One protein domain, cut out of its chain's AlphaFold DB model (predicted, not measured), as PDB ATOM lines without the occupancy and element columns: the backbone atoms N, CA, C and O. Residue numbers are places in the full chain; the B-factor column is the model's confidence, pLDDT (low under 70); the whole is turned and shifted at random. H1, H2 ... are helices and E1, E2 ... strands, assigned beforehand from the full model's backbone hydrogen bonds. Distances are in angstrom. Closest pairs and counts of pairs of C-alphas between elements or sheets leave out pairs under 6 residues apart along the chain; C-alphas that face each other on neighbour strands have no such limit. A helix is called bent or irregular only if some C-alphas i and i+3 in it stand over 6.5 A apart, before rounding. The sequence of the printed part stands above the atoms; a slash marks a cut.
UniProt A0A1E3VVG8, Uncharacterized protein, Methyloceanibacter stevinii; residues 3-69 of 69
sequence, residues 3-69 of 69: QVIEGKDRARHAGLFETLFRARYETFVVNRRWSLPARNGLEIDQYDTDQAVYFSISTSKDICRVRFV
ATOM      1  N   GLN A   3     166.044 100.215 116.549       87.81
ATOM      2  CA  GLN A   3     166.099 100.698 117.924       87.81
ATOM      3  C   GLN A   3     165.399  99.694 118.836       87.81
ATOM      4  O   GLN A   3     164.326  99.196 118.498       87.81
ATOM      5  N   VAL A   4     166.008  99.419 119.986       91.69
ATOM      6  CA  VAL A   4     165.439  98.578 121.043       91.69
ATOM      7  C   VAL A   4     165.100  99.489 122.212       91.69
ATOM      8  O   VAL A   4     165.962 100.235 122.670       91.69
ATOM      9  N   ILE A   5     163.842  99.471 122.644       93.12
ATOM     10  CA  ILE A   5     163.321 100.355 123.689       93.12
ATOM     11  C   ILE A   5     162.550  99.505 124.693       93.12
ATOM     12  O   ILE A   5     161.661  98.747 124.314       93.12
ATOM     13  N   GLU A   6     162.874  99.636 125.974       93.94
ATOM     14  CA  GLU A   6     162.138  98.975 127.051       93.94
ATOM     15  C   GLU A   6     160.884  99.776 127.431       93.94
ATOM     16  O   GLU A   6     160.841 101.004 127.316       93.94
ATOM     17  N   GLY A   7     159.856  99.088 127.923       92.88
ATOM     18  CA  GLY A   7     158.599  99.691 128.353       92.88
ATOM     19  C   GLY A   7     158.795 100.738 129.447       92.88
ATOM     20  O   GLY A   7     158.155 101.788 129.397       92.88
ATOM     21  N   LYS A   8     159.755 100.521 130.356       95.12
ATOM     22  CA  LYS A   8     160.124 101.482 131.411       95.12
ATOM     23  C   LYS A   8     160.554 102.852 130.863       95.12
ATOM     24  O   LYS A   8     160.384 103.871 131.526       95.12
ATOM     25  N   ASP A   9     161.074 102.901 129.634       94.50
ATOM     26  CA  ASP A   9     161.527 104.129 128.973       94.50
ATOM     27  C   ASP A   9     160.420 104.811 128.149       94.50
ATOM     28  O   ASP A   9     160.682 105.776 127.421       94.50
ATOM     29  N   ARG A  10     159.164 104.359 128.269       92.38
ATOM     30  CA  ARG A  10     158.010 104.896 127.533       92.38
ATOM     31  C   ARG A  10     157.832 106.395 127.704       92.38
ATOM     32  O   ARG A  10     157.599 107.088 126.718       92.38
ATOM     33  N   ALA A  11     157.989 106.910 128.923       93.25
ATOM     34  CA  ALA A  11     157.856 108.342 129.194       93.25
ATOM     35  C   ALA A  11     158.906 109.179 128.440       93.25
ATOM     36  O   ALA A  11     158.596 110.260 127.945       93.25
ATOM     37  N   ARG A  12     160.130 108.655 128.287       95.00
ATOM     38  CA  ARG A  12     161.215 109.313 127.536       95.00
ATOM     39  C   ARG A  12     160.973 109.299 126.025       95.00
ATOM     40  O   ARG A  12     161.492 110.153 125.317       95.00
ATOM     41  N   HIS A  13     160.156 108.362 125.545       91.94
ATOM     42  CA  HIS A  13     159.842 108.156 124.131       91.94
ATOM     43  C   HIS A  13     158.342 108.331 123.838       91.94
ATOM     44  O   HIS A  13     157.798 107.655 122.962       91.94
ATOM     45  N   ALA A  14     157.661 109.229 124.560       91.69
ATOM     46  CA  ALA A  14     156.198 109.332 124.556       91.69
ATOM     47  C   ALA A  14     155.591 109.455 123.145       91.69
ATOM     48  O   ALA A  14     154.671 108.712 122.811       91.69
ATOM     49  N   GLY A  15     156.156 110.306 122.279       91.25
ATOM     50  CA  GLY A  15     155.663 110.471 120.903       91.25
ATOM     51  C   GLY A  15     155.837 109.223 120.023       91.25
ATOM     52  O   GLY A  15     154.986 108.925 119.180       91.25
ATOM     53  N   LEU A  16     156.901 108.441 120.246       89.88
ATOM     54  CA  LEU A  16     157.117 107.173 119.541       89.88
ATOM     55  C   LEU A  16     156.081 106.137 119.978       89.88
ATOM     56  O   LEU A  16     155.499 105.464 119.126       89.88
ATOM     57  N   PHE A  17     155.830 106.033 121.285       92.62
ATOM     58  CA  PHE A  17     154.850 105.101 121.839       92.62
ATOM     59  C   PHE A  17     153.414 105.464 121.471       92.62
ATOM     60  O   PHE A  17     152.647 104.577 121.111       92.62
ATOM     61  N   GLU A  18     153.056 106.747 121.473       93.19
ATOM     62  CA  GLU A  18     151.741 107.181 120.997       93.19
ATOM     63  C   GLU A  18     151.534 106.775 119.532       93.19
ATOM     64  O   GLU A  18     150.525 106.161 119.186       93.19
ATOM     65  N   THR A  19     152.530 107.037 118.679       92.12
ATOM     66  CA  THR A  19     152.492 106.635 117.266       92.12
ATOM     67  C   THR A  19     152.394 105.113 117.112       92.12
ATOM     68  O   THR A  19     151.672 104.623 116.245       92.12
ATOM     69  N   LEU A  20     153.103 104.348 117.947       92.38
ATOM     70  CA  LEU A  20     153.033 102.885 117.977       92.38
ATOM     71  C   LEU A  20     151.626 102.393 118.339       92.38
ATOM     72  O   LEU A  20     151.062 101.596 117.591       92.38
ATOM     73  N   PHE A  21     151.052 102.850 119.453       94.81
ATOM     74  CA  PHE A  21     149.744 102.381 119.920       94.81
ATOM     75  C   PHE A  21     148.607 102.809 118.990       94.81
ATOM     76  O   PHE A  21     147.657 102.051 118.788       94.81
ATOM     77  N   ARG A  22     148.729 103.980 118.358       95.38
ATOM     78  CA  ARG A  22     147.798 104.435 117.320       95.38
ATOM     79  C   ARG A  22     147.875 103.559 116.069       95.38
ATOM     80  O   ARG A  22     146.849 103.116 115.564       95.38
ATOM     81  N   ALA A  23     149.084 103.234 115.606       93.56
ATOM     82  CA  ALA A  23     149.268 102.335 114.466       93.56
ATOM     83  C   ALA A  23     148.749 100.913 114.753       93.56
ATOM     84  O   ALA A  23     148.162 100.276 113.874       93.56
ATOM     85  N   ARG A  24     148.925 100.421 115.987       94.81
ATOM     86  CA  ARG A  24     148.353  99.145 116.443       94.81
ATOM     87  C   ARG A  24     146.825  99.174 116.421       94.81
ATOM     88  O   ARG A  24     146.225  98.245 115.889       94.81
ATOM     89  N   TYR A  25     146.208 100.249 116.910       96.44
ATOM     90  CA  TYR A  25     144.755 100.428 116.866       96.44
ATOM     91  C   TYR A  25     144.211 100.375 115.436       96.44
ATOM     92  O   TYR A  25     143.315  99.581 115.145       96.44
ATOM     93  N   GLU A  26     144.793 101.151 114.523       96.25
ATOM     94  CA  GLU A  26     144.389 101.137 113.114       96.25
ATOM     95  C   GLU A  26     144.554  99.746 112.487       96.25
ATOM     96  O   GLU A  26     143.672  99.244 111.794       96.25
ATOM     97  N   THR A  27     145.669  99.073 112.771       95.00
ATOM     98  CA  THR A  27     145.971  97.769 112.174       95.00
ATOM     99  C   THR A  27     145.075  96.656 112.714       95.00
ATOM    100  O   THR A  27     144.494  95.898 111.937       95.00
ATOM    101  N   PHE A  28     144.975  96.516 114.035       95.81
ATOM    102  CA  PHE A  28     144.313  95.376 114.662       95.81
ATOM    103  C   PHE A  28     142.819  95.613 114.879       95.81
ATOM    104  O   PHE A  28     142.013  94.738 114.565       95.81
ATOM    105  N   VAL A  29     142.435  96.794 115.362       96.38
ATOM    106  CA  VAL A  29     141.037  97.088 115.703       96.38
ATOM    107  C   VAL A  29     140.265  97.566 114.480       96.38
ATOM    108  O   VAL A  29     139.207  97.020 114.186       96.38
ATOM    109  N   VAL A  30     140.786  98.539 113.727       96.62
ATOM    110  CA  VAL A  30     140.057  99.103 112.575       96.62
ATOM    111  C   VAL A  30     140.122  98.164 111.367       96.62
ATOM    112  O   VAL A  30     139.089  97.699 110.882       96.62
ATOM    113  N   ASN A  31     141.330  97.835 110.901       97.19
ATOM    114  CA  ASN A  31     141.518  97.094 109.651       97.19
ATOM    115  C   ASN A  31     141.233  95.596 109.803       97.19
ATOM    116  O   ASN A  31     140.537  95.009 108.977       97.19
ATOM    117  N   ARG A  32     141.750  94.964 110.865       97.06
ATOM    118  CA  ARG A  32     141.541  93.527 111.119       97.06
ATOM    119  C   ARG A  32     140.276  93.213 111.919       97.06
ATOM    120  O   ARG A  32     139.915  92.042 112.001       97.06
ATOM    121  N   ARG A  33     139.591  94.227 112.464       96.38
ATOM    122  CA  ARG A  33     138.344  94.085 113.241       96.38
ATOM    123  C   ARG A  33     138.465  93.146 114.441       96.38
ATOM    124  O   ARG A  33     137.517  92.445 114.787       96.38
ATOM    125  N   TRP A  34     139.633  93.106 115.074       96.94
ATOM    126  CA  TRP A  34     139.821  92.327 116.292       96.94
ATOM    127  C   TRP A  34     139.169  93.037 117.479       96.94
ATOM    128  O   TRP A  34     139.283  94.253 117.632       96.94
ATOM    129  N   SER A  35     138.495  92.269 118.339       94.88
ATOM    130  CA  SER A  35     137.893  92.782 119.573       94.88
ATOM    131  C   SER A  35     138.956  92.864 120.673       94.88
ATOM    132  O   SER A  35     139.039  92.005 121.547       94.88
ATOM    133  N   LEU A  36     139.830  93.865 120.564       94.25
ATOM    134  CA  LEU A  36     140.907  94.128 121.520       94.25
ATOM    135  C   LEU A  36     140.618  95.371 122.374       94.25
ATOM    136  O   LEU A  36     139.892  96.265 121.926       94.25
ATOM    137  N   PRO A  37     141.207  95.467 123.581       92.38
ATOM    138  CA  PRO A  37     141.129  96.670 124.398       92.38
ATOM    139  C   PRO A  37     141.733  97.871 123.662       92.38
ATOM    140  O   PRO A  37     142.892  97.856 123.255       92.38
ATOM    141  N   ALA A  38     140.954  98.938 123.515       93.12
ATOM    142  CA  ALA A  38     141.429 100.194 122.956       93.12
ATOM    143  C   ALA A  38     140.796 101.381 123.680       93.12
ATOM    144  O   ALA A  38     139.632 101.338 124.081       93.12
ATOM    145  N   ARG A  39     141.557 102.466 123.825       92.44
ATOM    146  CA  ARG A  39     141.102 103.706 124.459       92.44
ATOM    147  C   ARG A  39     141.613 104.900 123.668       92.44
ATOM    148  O   ARG A  39     142.801 104.992 123.391       92.44
ATOM    149  N   ASN A  40     140.722 105.830 123.326       93.12
ATOM    150  CA  ASN A  40     141.057 107.059 122.592       93.12
ATOM    151  C   ASN A  40     141.828 106.810 121.274       93.12
ATOM    152  O   ASN A  40     142.708 107.587 120.916       93.12
ATOM    153  N   GLY A  41     141.527 105.713 120.568       93.94
ATOM    154  CA  GLY A  41     142.229 105.341 119.333       93.94
ATOM    155  C   GLY A  41     143.648 104.801 119.542       93.94
ATOM    156  O   GLY A  41     144.433 104.764 118.599       93.94
ATOM    157  N   LEU A  42     143.988 104.400 120.769       95.56
ATOM    158  CA  LEU A  42     145.232 103.720 121.115       95.56
ATOM    159  C   LEU A  42     144.910 102.291 121.553       95.56
ATOM    160  O   LEU A  42     144.012 102.078 122.369       95.56
ATOM    161  N   GLU A  43     145.648 101.323 121.022       95.88
ATOM    162  CA  GLU A  43     145.564  99.922 121.435       95.88
ATOM    163  C   GLU A  43     146.710  99.639 122.408       95.88
ATOM    164  O   GLU A  43     147.884  99.733 122.040       95.88
ATOM    165  N   ILE A  44     146.339  99.398 123.665       94.06
ATOM    166  CA  ILE A  44     147.233  99.124 124.790       94.06
ATOM    167  C   ILE A  44     146.605  97.963 125.551       94.06
ATOM    168  O   ILE A  44     145.449  98.057 125.975       94.06
ATOM    169  N   ASP A  45     147.362  96.891 125.744       92.81
ATOM    170  CA  ASP A  45     146.894  95.687 126.422       92.81
ATOM    171  C   ASP A  45     147.634  95.458 127.755       92.81
ATOM    172  O   ASP A  45     148.510  96.222 128.165       92.81
ATOM    173  N   GLN A  46     147.278  94.378 128.450       92.75
ATOM    174  CA  GLN A  46     147.882  93.990 129.731       92.75
ATOM    175  C   GLN A  46     149.371  93.609 129.647       92.75
ATOM    176  O   GLN A  46     150.027  93.471 130.676       92.75
ATOM    177  N   TYR A  47     149.902  93.422 128.437       93.75
ATOM    178  CA  TYR A  47     151.290  93.055 128.175       93.75
ATOM    179  C   TYR A  47     152.166  94.275 127.872       93.75
ATOM    180  O   TYR A  47     153.385  94.151 127.805       93.75
ATOM    181  N   ASP A  48     151.587  95.470 127.724       92.94
ATOM    182  CA  ASP A  48     152.329  96.725 127.596       92.94
ATOM    183  C   ASP A  48     152.866  97.209 128.959       92.94
ATOM    184  O   ASP A  48     152.560  98.308 129.435       92.94
ATOM    185  N   THR A  49     153.702  96.381 129.585       94.56
ATOM    186  CA  THR A  49     154.329  96.619 130.894       94.56
ATOM    187  C   THR A  49     155.685  97.317 130.765       94.56
ATOM    188  O   THR A  49     156.208  97.495 129.664       94.56
ATOM    189  N   ASP A  50     156.290  97.683 131.897       94.75
ATOM    190  CA  ASP A  50     157.644  98.252 131.937       94.75
ATOM    191  C   ASP A  50     158.733  97.262 131.491       94.75
ATOM    192  O   ASP A  50     159.811  97.681 131.070       94.75
ATOM    193  N   GLN A  51     158.442  95.959 131.554       94.69
ATOM    194  CA  GLN A  51     159.348  94.881 131.149       94.69
ATOM    195  C   GLN A  51     159.250  94.547 129.657       94.69
ATOM    196  O   GLN A  51     160.130  93.873 129.127       94.69
ATOM    197  N   ALA A  52     158.204  95.015 128.970       94.75
ATOM    198  CA  ALA A  52     158.039  94.761 127.547       94.75
ATOM    199  C   ALA A  52     159.179  95.398 126.743       94.75
ATOM    200  O   ALA A  52     159.555  96.549 126.974       94.75
ATOM    201  N   VAL A  53     159.708  94.674 125.761       93.94
ATOM    202  CA  VAL A  53     160.778  95.165 124.884       93.94
ATOM    203  C   VAL A  53     160.215  95.418 123.495       93.94
ATOM    204  O   VAL A  53     159.653  94.526 122.861       93.94
ATOM    205  N   TYR A  54     160.391  96.638 123.000       93.44
ATOM    206  CA  TYR A  54     159.901  97.084 121.706       93.44
ATOM    207  C   TYR A  54     161.066  97.273 120.743       93.44
ATOM    208  O   TYR A  54     161.985  98.056 120.982       93.44
ATOM    209  N   PHE A  55     160.993  96.588 119.612       90.88
ATOM    210  CA  PHE A  55     161.889  96.786 118.486       90.88
ATOM    211  C   PHE A  55     161.203  97.721 117.507       90.88
ATOM    212  O   PHE A  55     160.146  97.390 116.976       90.88
ATOM    213  N   SER A  56     161.797  98.884 117.270       85.94
ATOM    214  CA  SER A  56     161.336  99.848 116.278       85.94
ATOM    215  C   SER A  56     162.329  99.889 115.129       85.94
ATOM    216  O   SER A  56     163.488 100.268 115.297       85.94
ATOM    217  N   ILE A  57     161.874  99.491 113.948       85.25
ATOM    218  CA  ILE A  57     162.648  99.532 112.715       85.25
ATOM    219  C   ILE A  57     162.099 100.691 111.905       85.25
ATOM    220  O   ILE A  57     160.981 100.613 111.402       85.25
ATOM    221  N   SER A  58     162.877 101.763 111.783       78.50
ATOM    222  CA  SER A  58     162.561 102.864 110.876       78.50
ATOM    223  C   SER A  58     163.471 102.809 109.652       78.50
ATOM    224  O   SER A  58     164.706 102.731 109.746       78.50
ATOM    225  N   THR A  59     162.839 102.820 108.484       77.00
ATOM    226  CA  THR A  59     163.467 103.099 107.191       77.00
ATOM    227  C   THR A  59     162.933 104.435 106.669       77.00
ATOM    228  O   THR A  59     162.066 105.043 107.291       77.00
ATOM    229  N   SER A  60     163.442 104.924 105.537       73.19
ATOM    230  CA  SER A  60     162.990 106.192 104.943       73.19
ATOM    231  C   SER A  60     161.518 106.198 104.502       73.19
ATOM    232  O   SER A  60     160.986 107.271 104.234       73.19
ATOM    233  N   LYS A  61     160.861 105.033 104.425       68.06
ATOM    234  CA  LYS A  61     159.451 104.896 104.018       68.06
ATOM    235  C   LYS A  61     158.590 104.111 105.002       68.06
ATOM    236  O   LYS A  61     157.422 104.443 105.154       68.06
ATOM    237  N   ASP A  62     159.166 103.126 105.686       66.81
ATOM    238  CA  ASP A  62     158.398 102.160 106.470       66.81
ATOM    239  C   ASP A  62     158.838 102.111 107.930       66.81
ATOM    240  O   ASP A  62     160.031 102.212 108.248       66.81
ATOM    241  N   ILE A  63     157.859 101.893 108.810       78.50
ATOM    242  CA  ILE A  63     158.078 101.658 110.233       78.50
ATOM    243  C   ILE A  63     157.470 100.307 110.609       78.50
ATOM    244  O   ILE A  63     156.257 100.127 110.551       78.50
ATOM    245  N   CYS A  64     158.315  99.370 111.035       75.12
ATOM    246  CA  CYS A  64     157.886  98.088 111.589       75.12
ATOM    247  C   CYS A  64     158.172  98.066 113.089       75.12
ATOM    248  O   CYS A  64     159.230  98.529 113.527       75.12
ATOM    249  N   ARG A  65     157.230  97.548 113.883       80.75
ATOM    250  CA  ARG A  65     157.386  97.455 115.334       80.75
ATOM    251  C   ARG A  65     156.974  96.083 115.841       80.75
ATOM    252  O   ARG A  65     155.899  95.600 115.497       80.75
ATOM    253  N   VAL A  66     157.827  95.483 116.661       84.19
ATOM    254  CA  VAL A  66     157.602  94.175 117.292       84.19
ATOM    255  C   VAL A  66     157.769  94.334 118.795       84.19
ATOM    256  O   VAL A  66     158.648  95.070 119.242       84.19
ATOM    257  N   ARG A  67     156.920  93.659 119.568       89.06
ATOM    258  CA  ARG A  67     156.993  93.616 121.028       89.06
ATOM    259  C   ARG A  67     157.335  92.200 121.480       89.06
ATOM    260  O   ARG A  67     156.741  91.249 120.981       89.06
ATOM    261  N   PHE A  68     158.226  92.098 122.455       85.62
ATOM    262  CA  PHE A  68     158.497  90.892 123.229       85.62
ATOM    263  C   PHE A  68     158.039  91.128 124.668       85.62
ATOM    264  O   PHE A  68     158.241  92.223 125.202       85.62
ATOM    265  N   VAL A  69     157.386  90.123 125.249       76.62
ATOM    266  CA  VAL A  69     156.872  90.115 126.625       76.62
ATOM    267  C   VAL A  69     157.441  88.927 127.372       76.62
ATOM    268  O   VAL A  69     157.612  87.879 126.709       76.62
TER     269      VAL A  69
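What this domain is: This is residues 3 to 69 of the 69 residues of an uncharacterized protein of Methyloceanibacter stevinii (UniProt A0A1E3VVG8). One long helix, H1, sharply kinked near residue 14, crosses one face of a small antiparallel sheet, E1, E2, E3 in order, making two layers, helix over sheet. Beyond the sheet, the long loop of residues 32 to 52 leads back from H1 to E2. The 67 printed residues run E1, H1, E2, E3; the class is mixed, and the whole is compact, with a radius of gyration of the C-alphas of 11.7 A and spans of 29 by 29 by 19 A.

How they stand to each other: Start at inner strand E2, residues 53 to 58. Antiparallel to it are E1, residues 3 to 6, with N 5 and O 54 2.9 A apart, and E3, residues 63 to 68, its hairpin partner, with N 55 and O 66 2.8 A apart. H1, residues 7 to 31, is on the sheet at a height of 9.5 A, across the strands at 70 degrees to E2 on the local plane. The closest C-alphas of H1 and E3 are Leu 20 and Arg 65, 7.4 A apart. In H1, 15 of 21 O i to N i+4 pairs are within hydrogen-bond range.

Where its parts are: Find C-alpha 7 at (158.599, 99.691, 128.353); H1 runs 25.5 A to C-alpha 31 at (141.518, 97.094, 109.651). It is irregular: C-alphas 12 and 15 are 8.7 A apart. E1 measures 10.1 A, E2 16.1 A and E3 16.9 A.

The domain as a whole: C-alphas 35 and 60, the farthest apart, are 32.0 A apart. The printed part has no cut; the link from H1 to E2 is long, and residues 61 to 62 are under pLDDT 70.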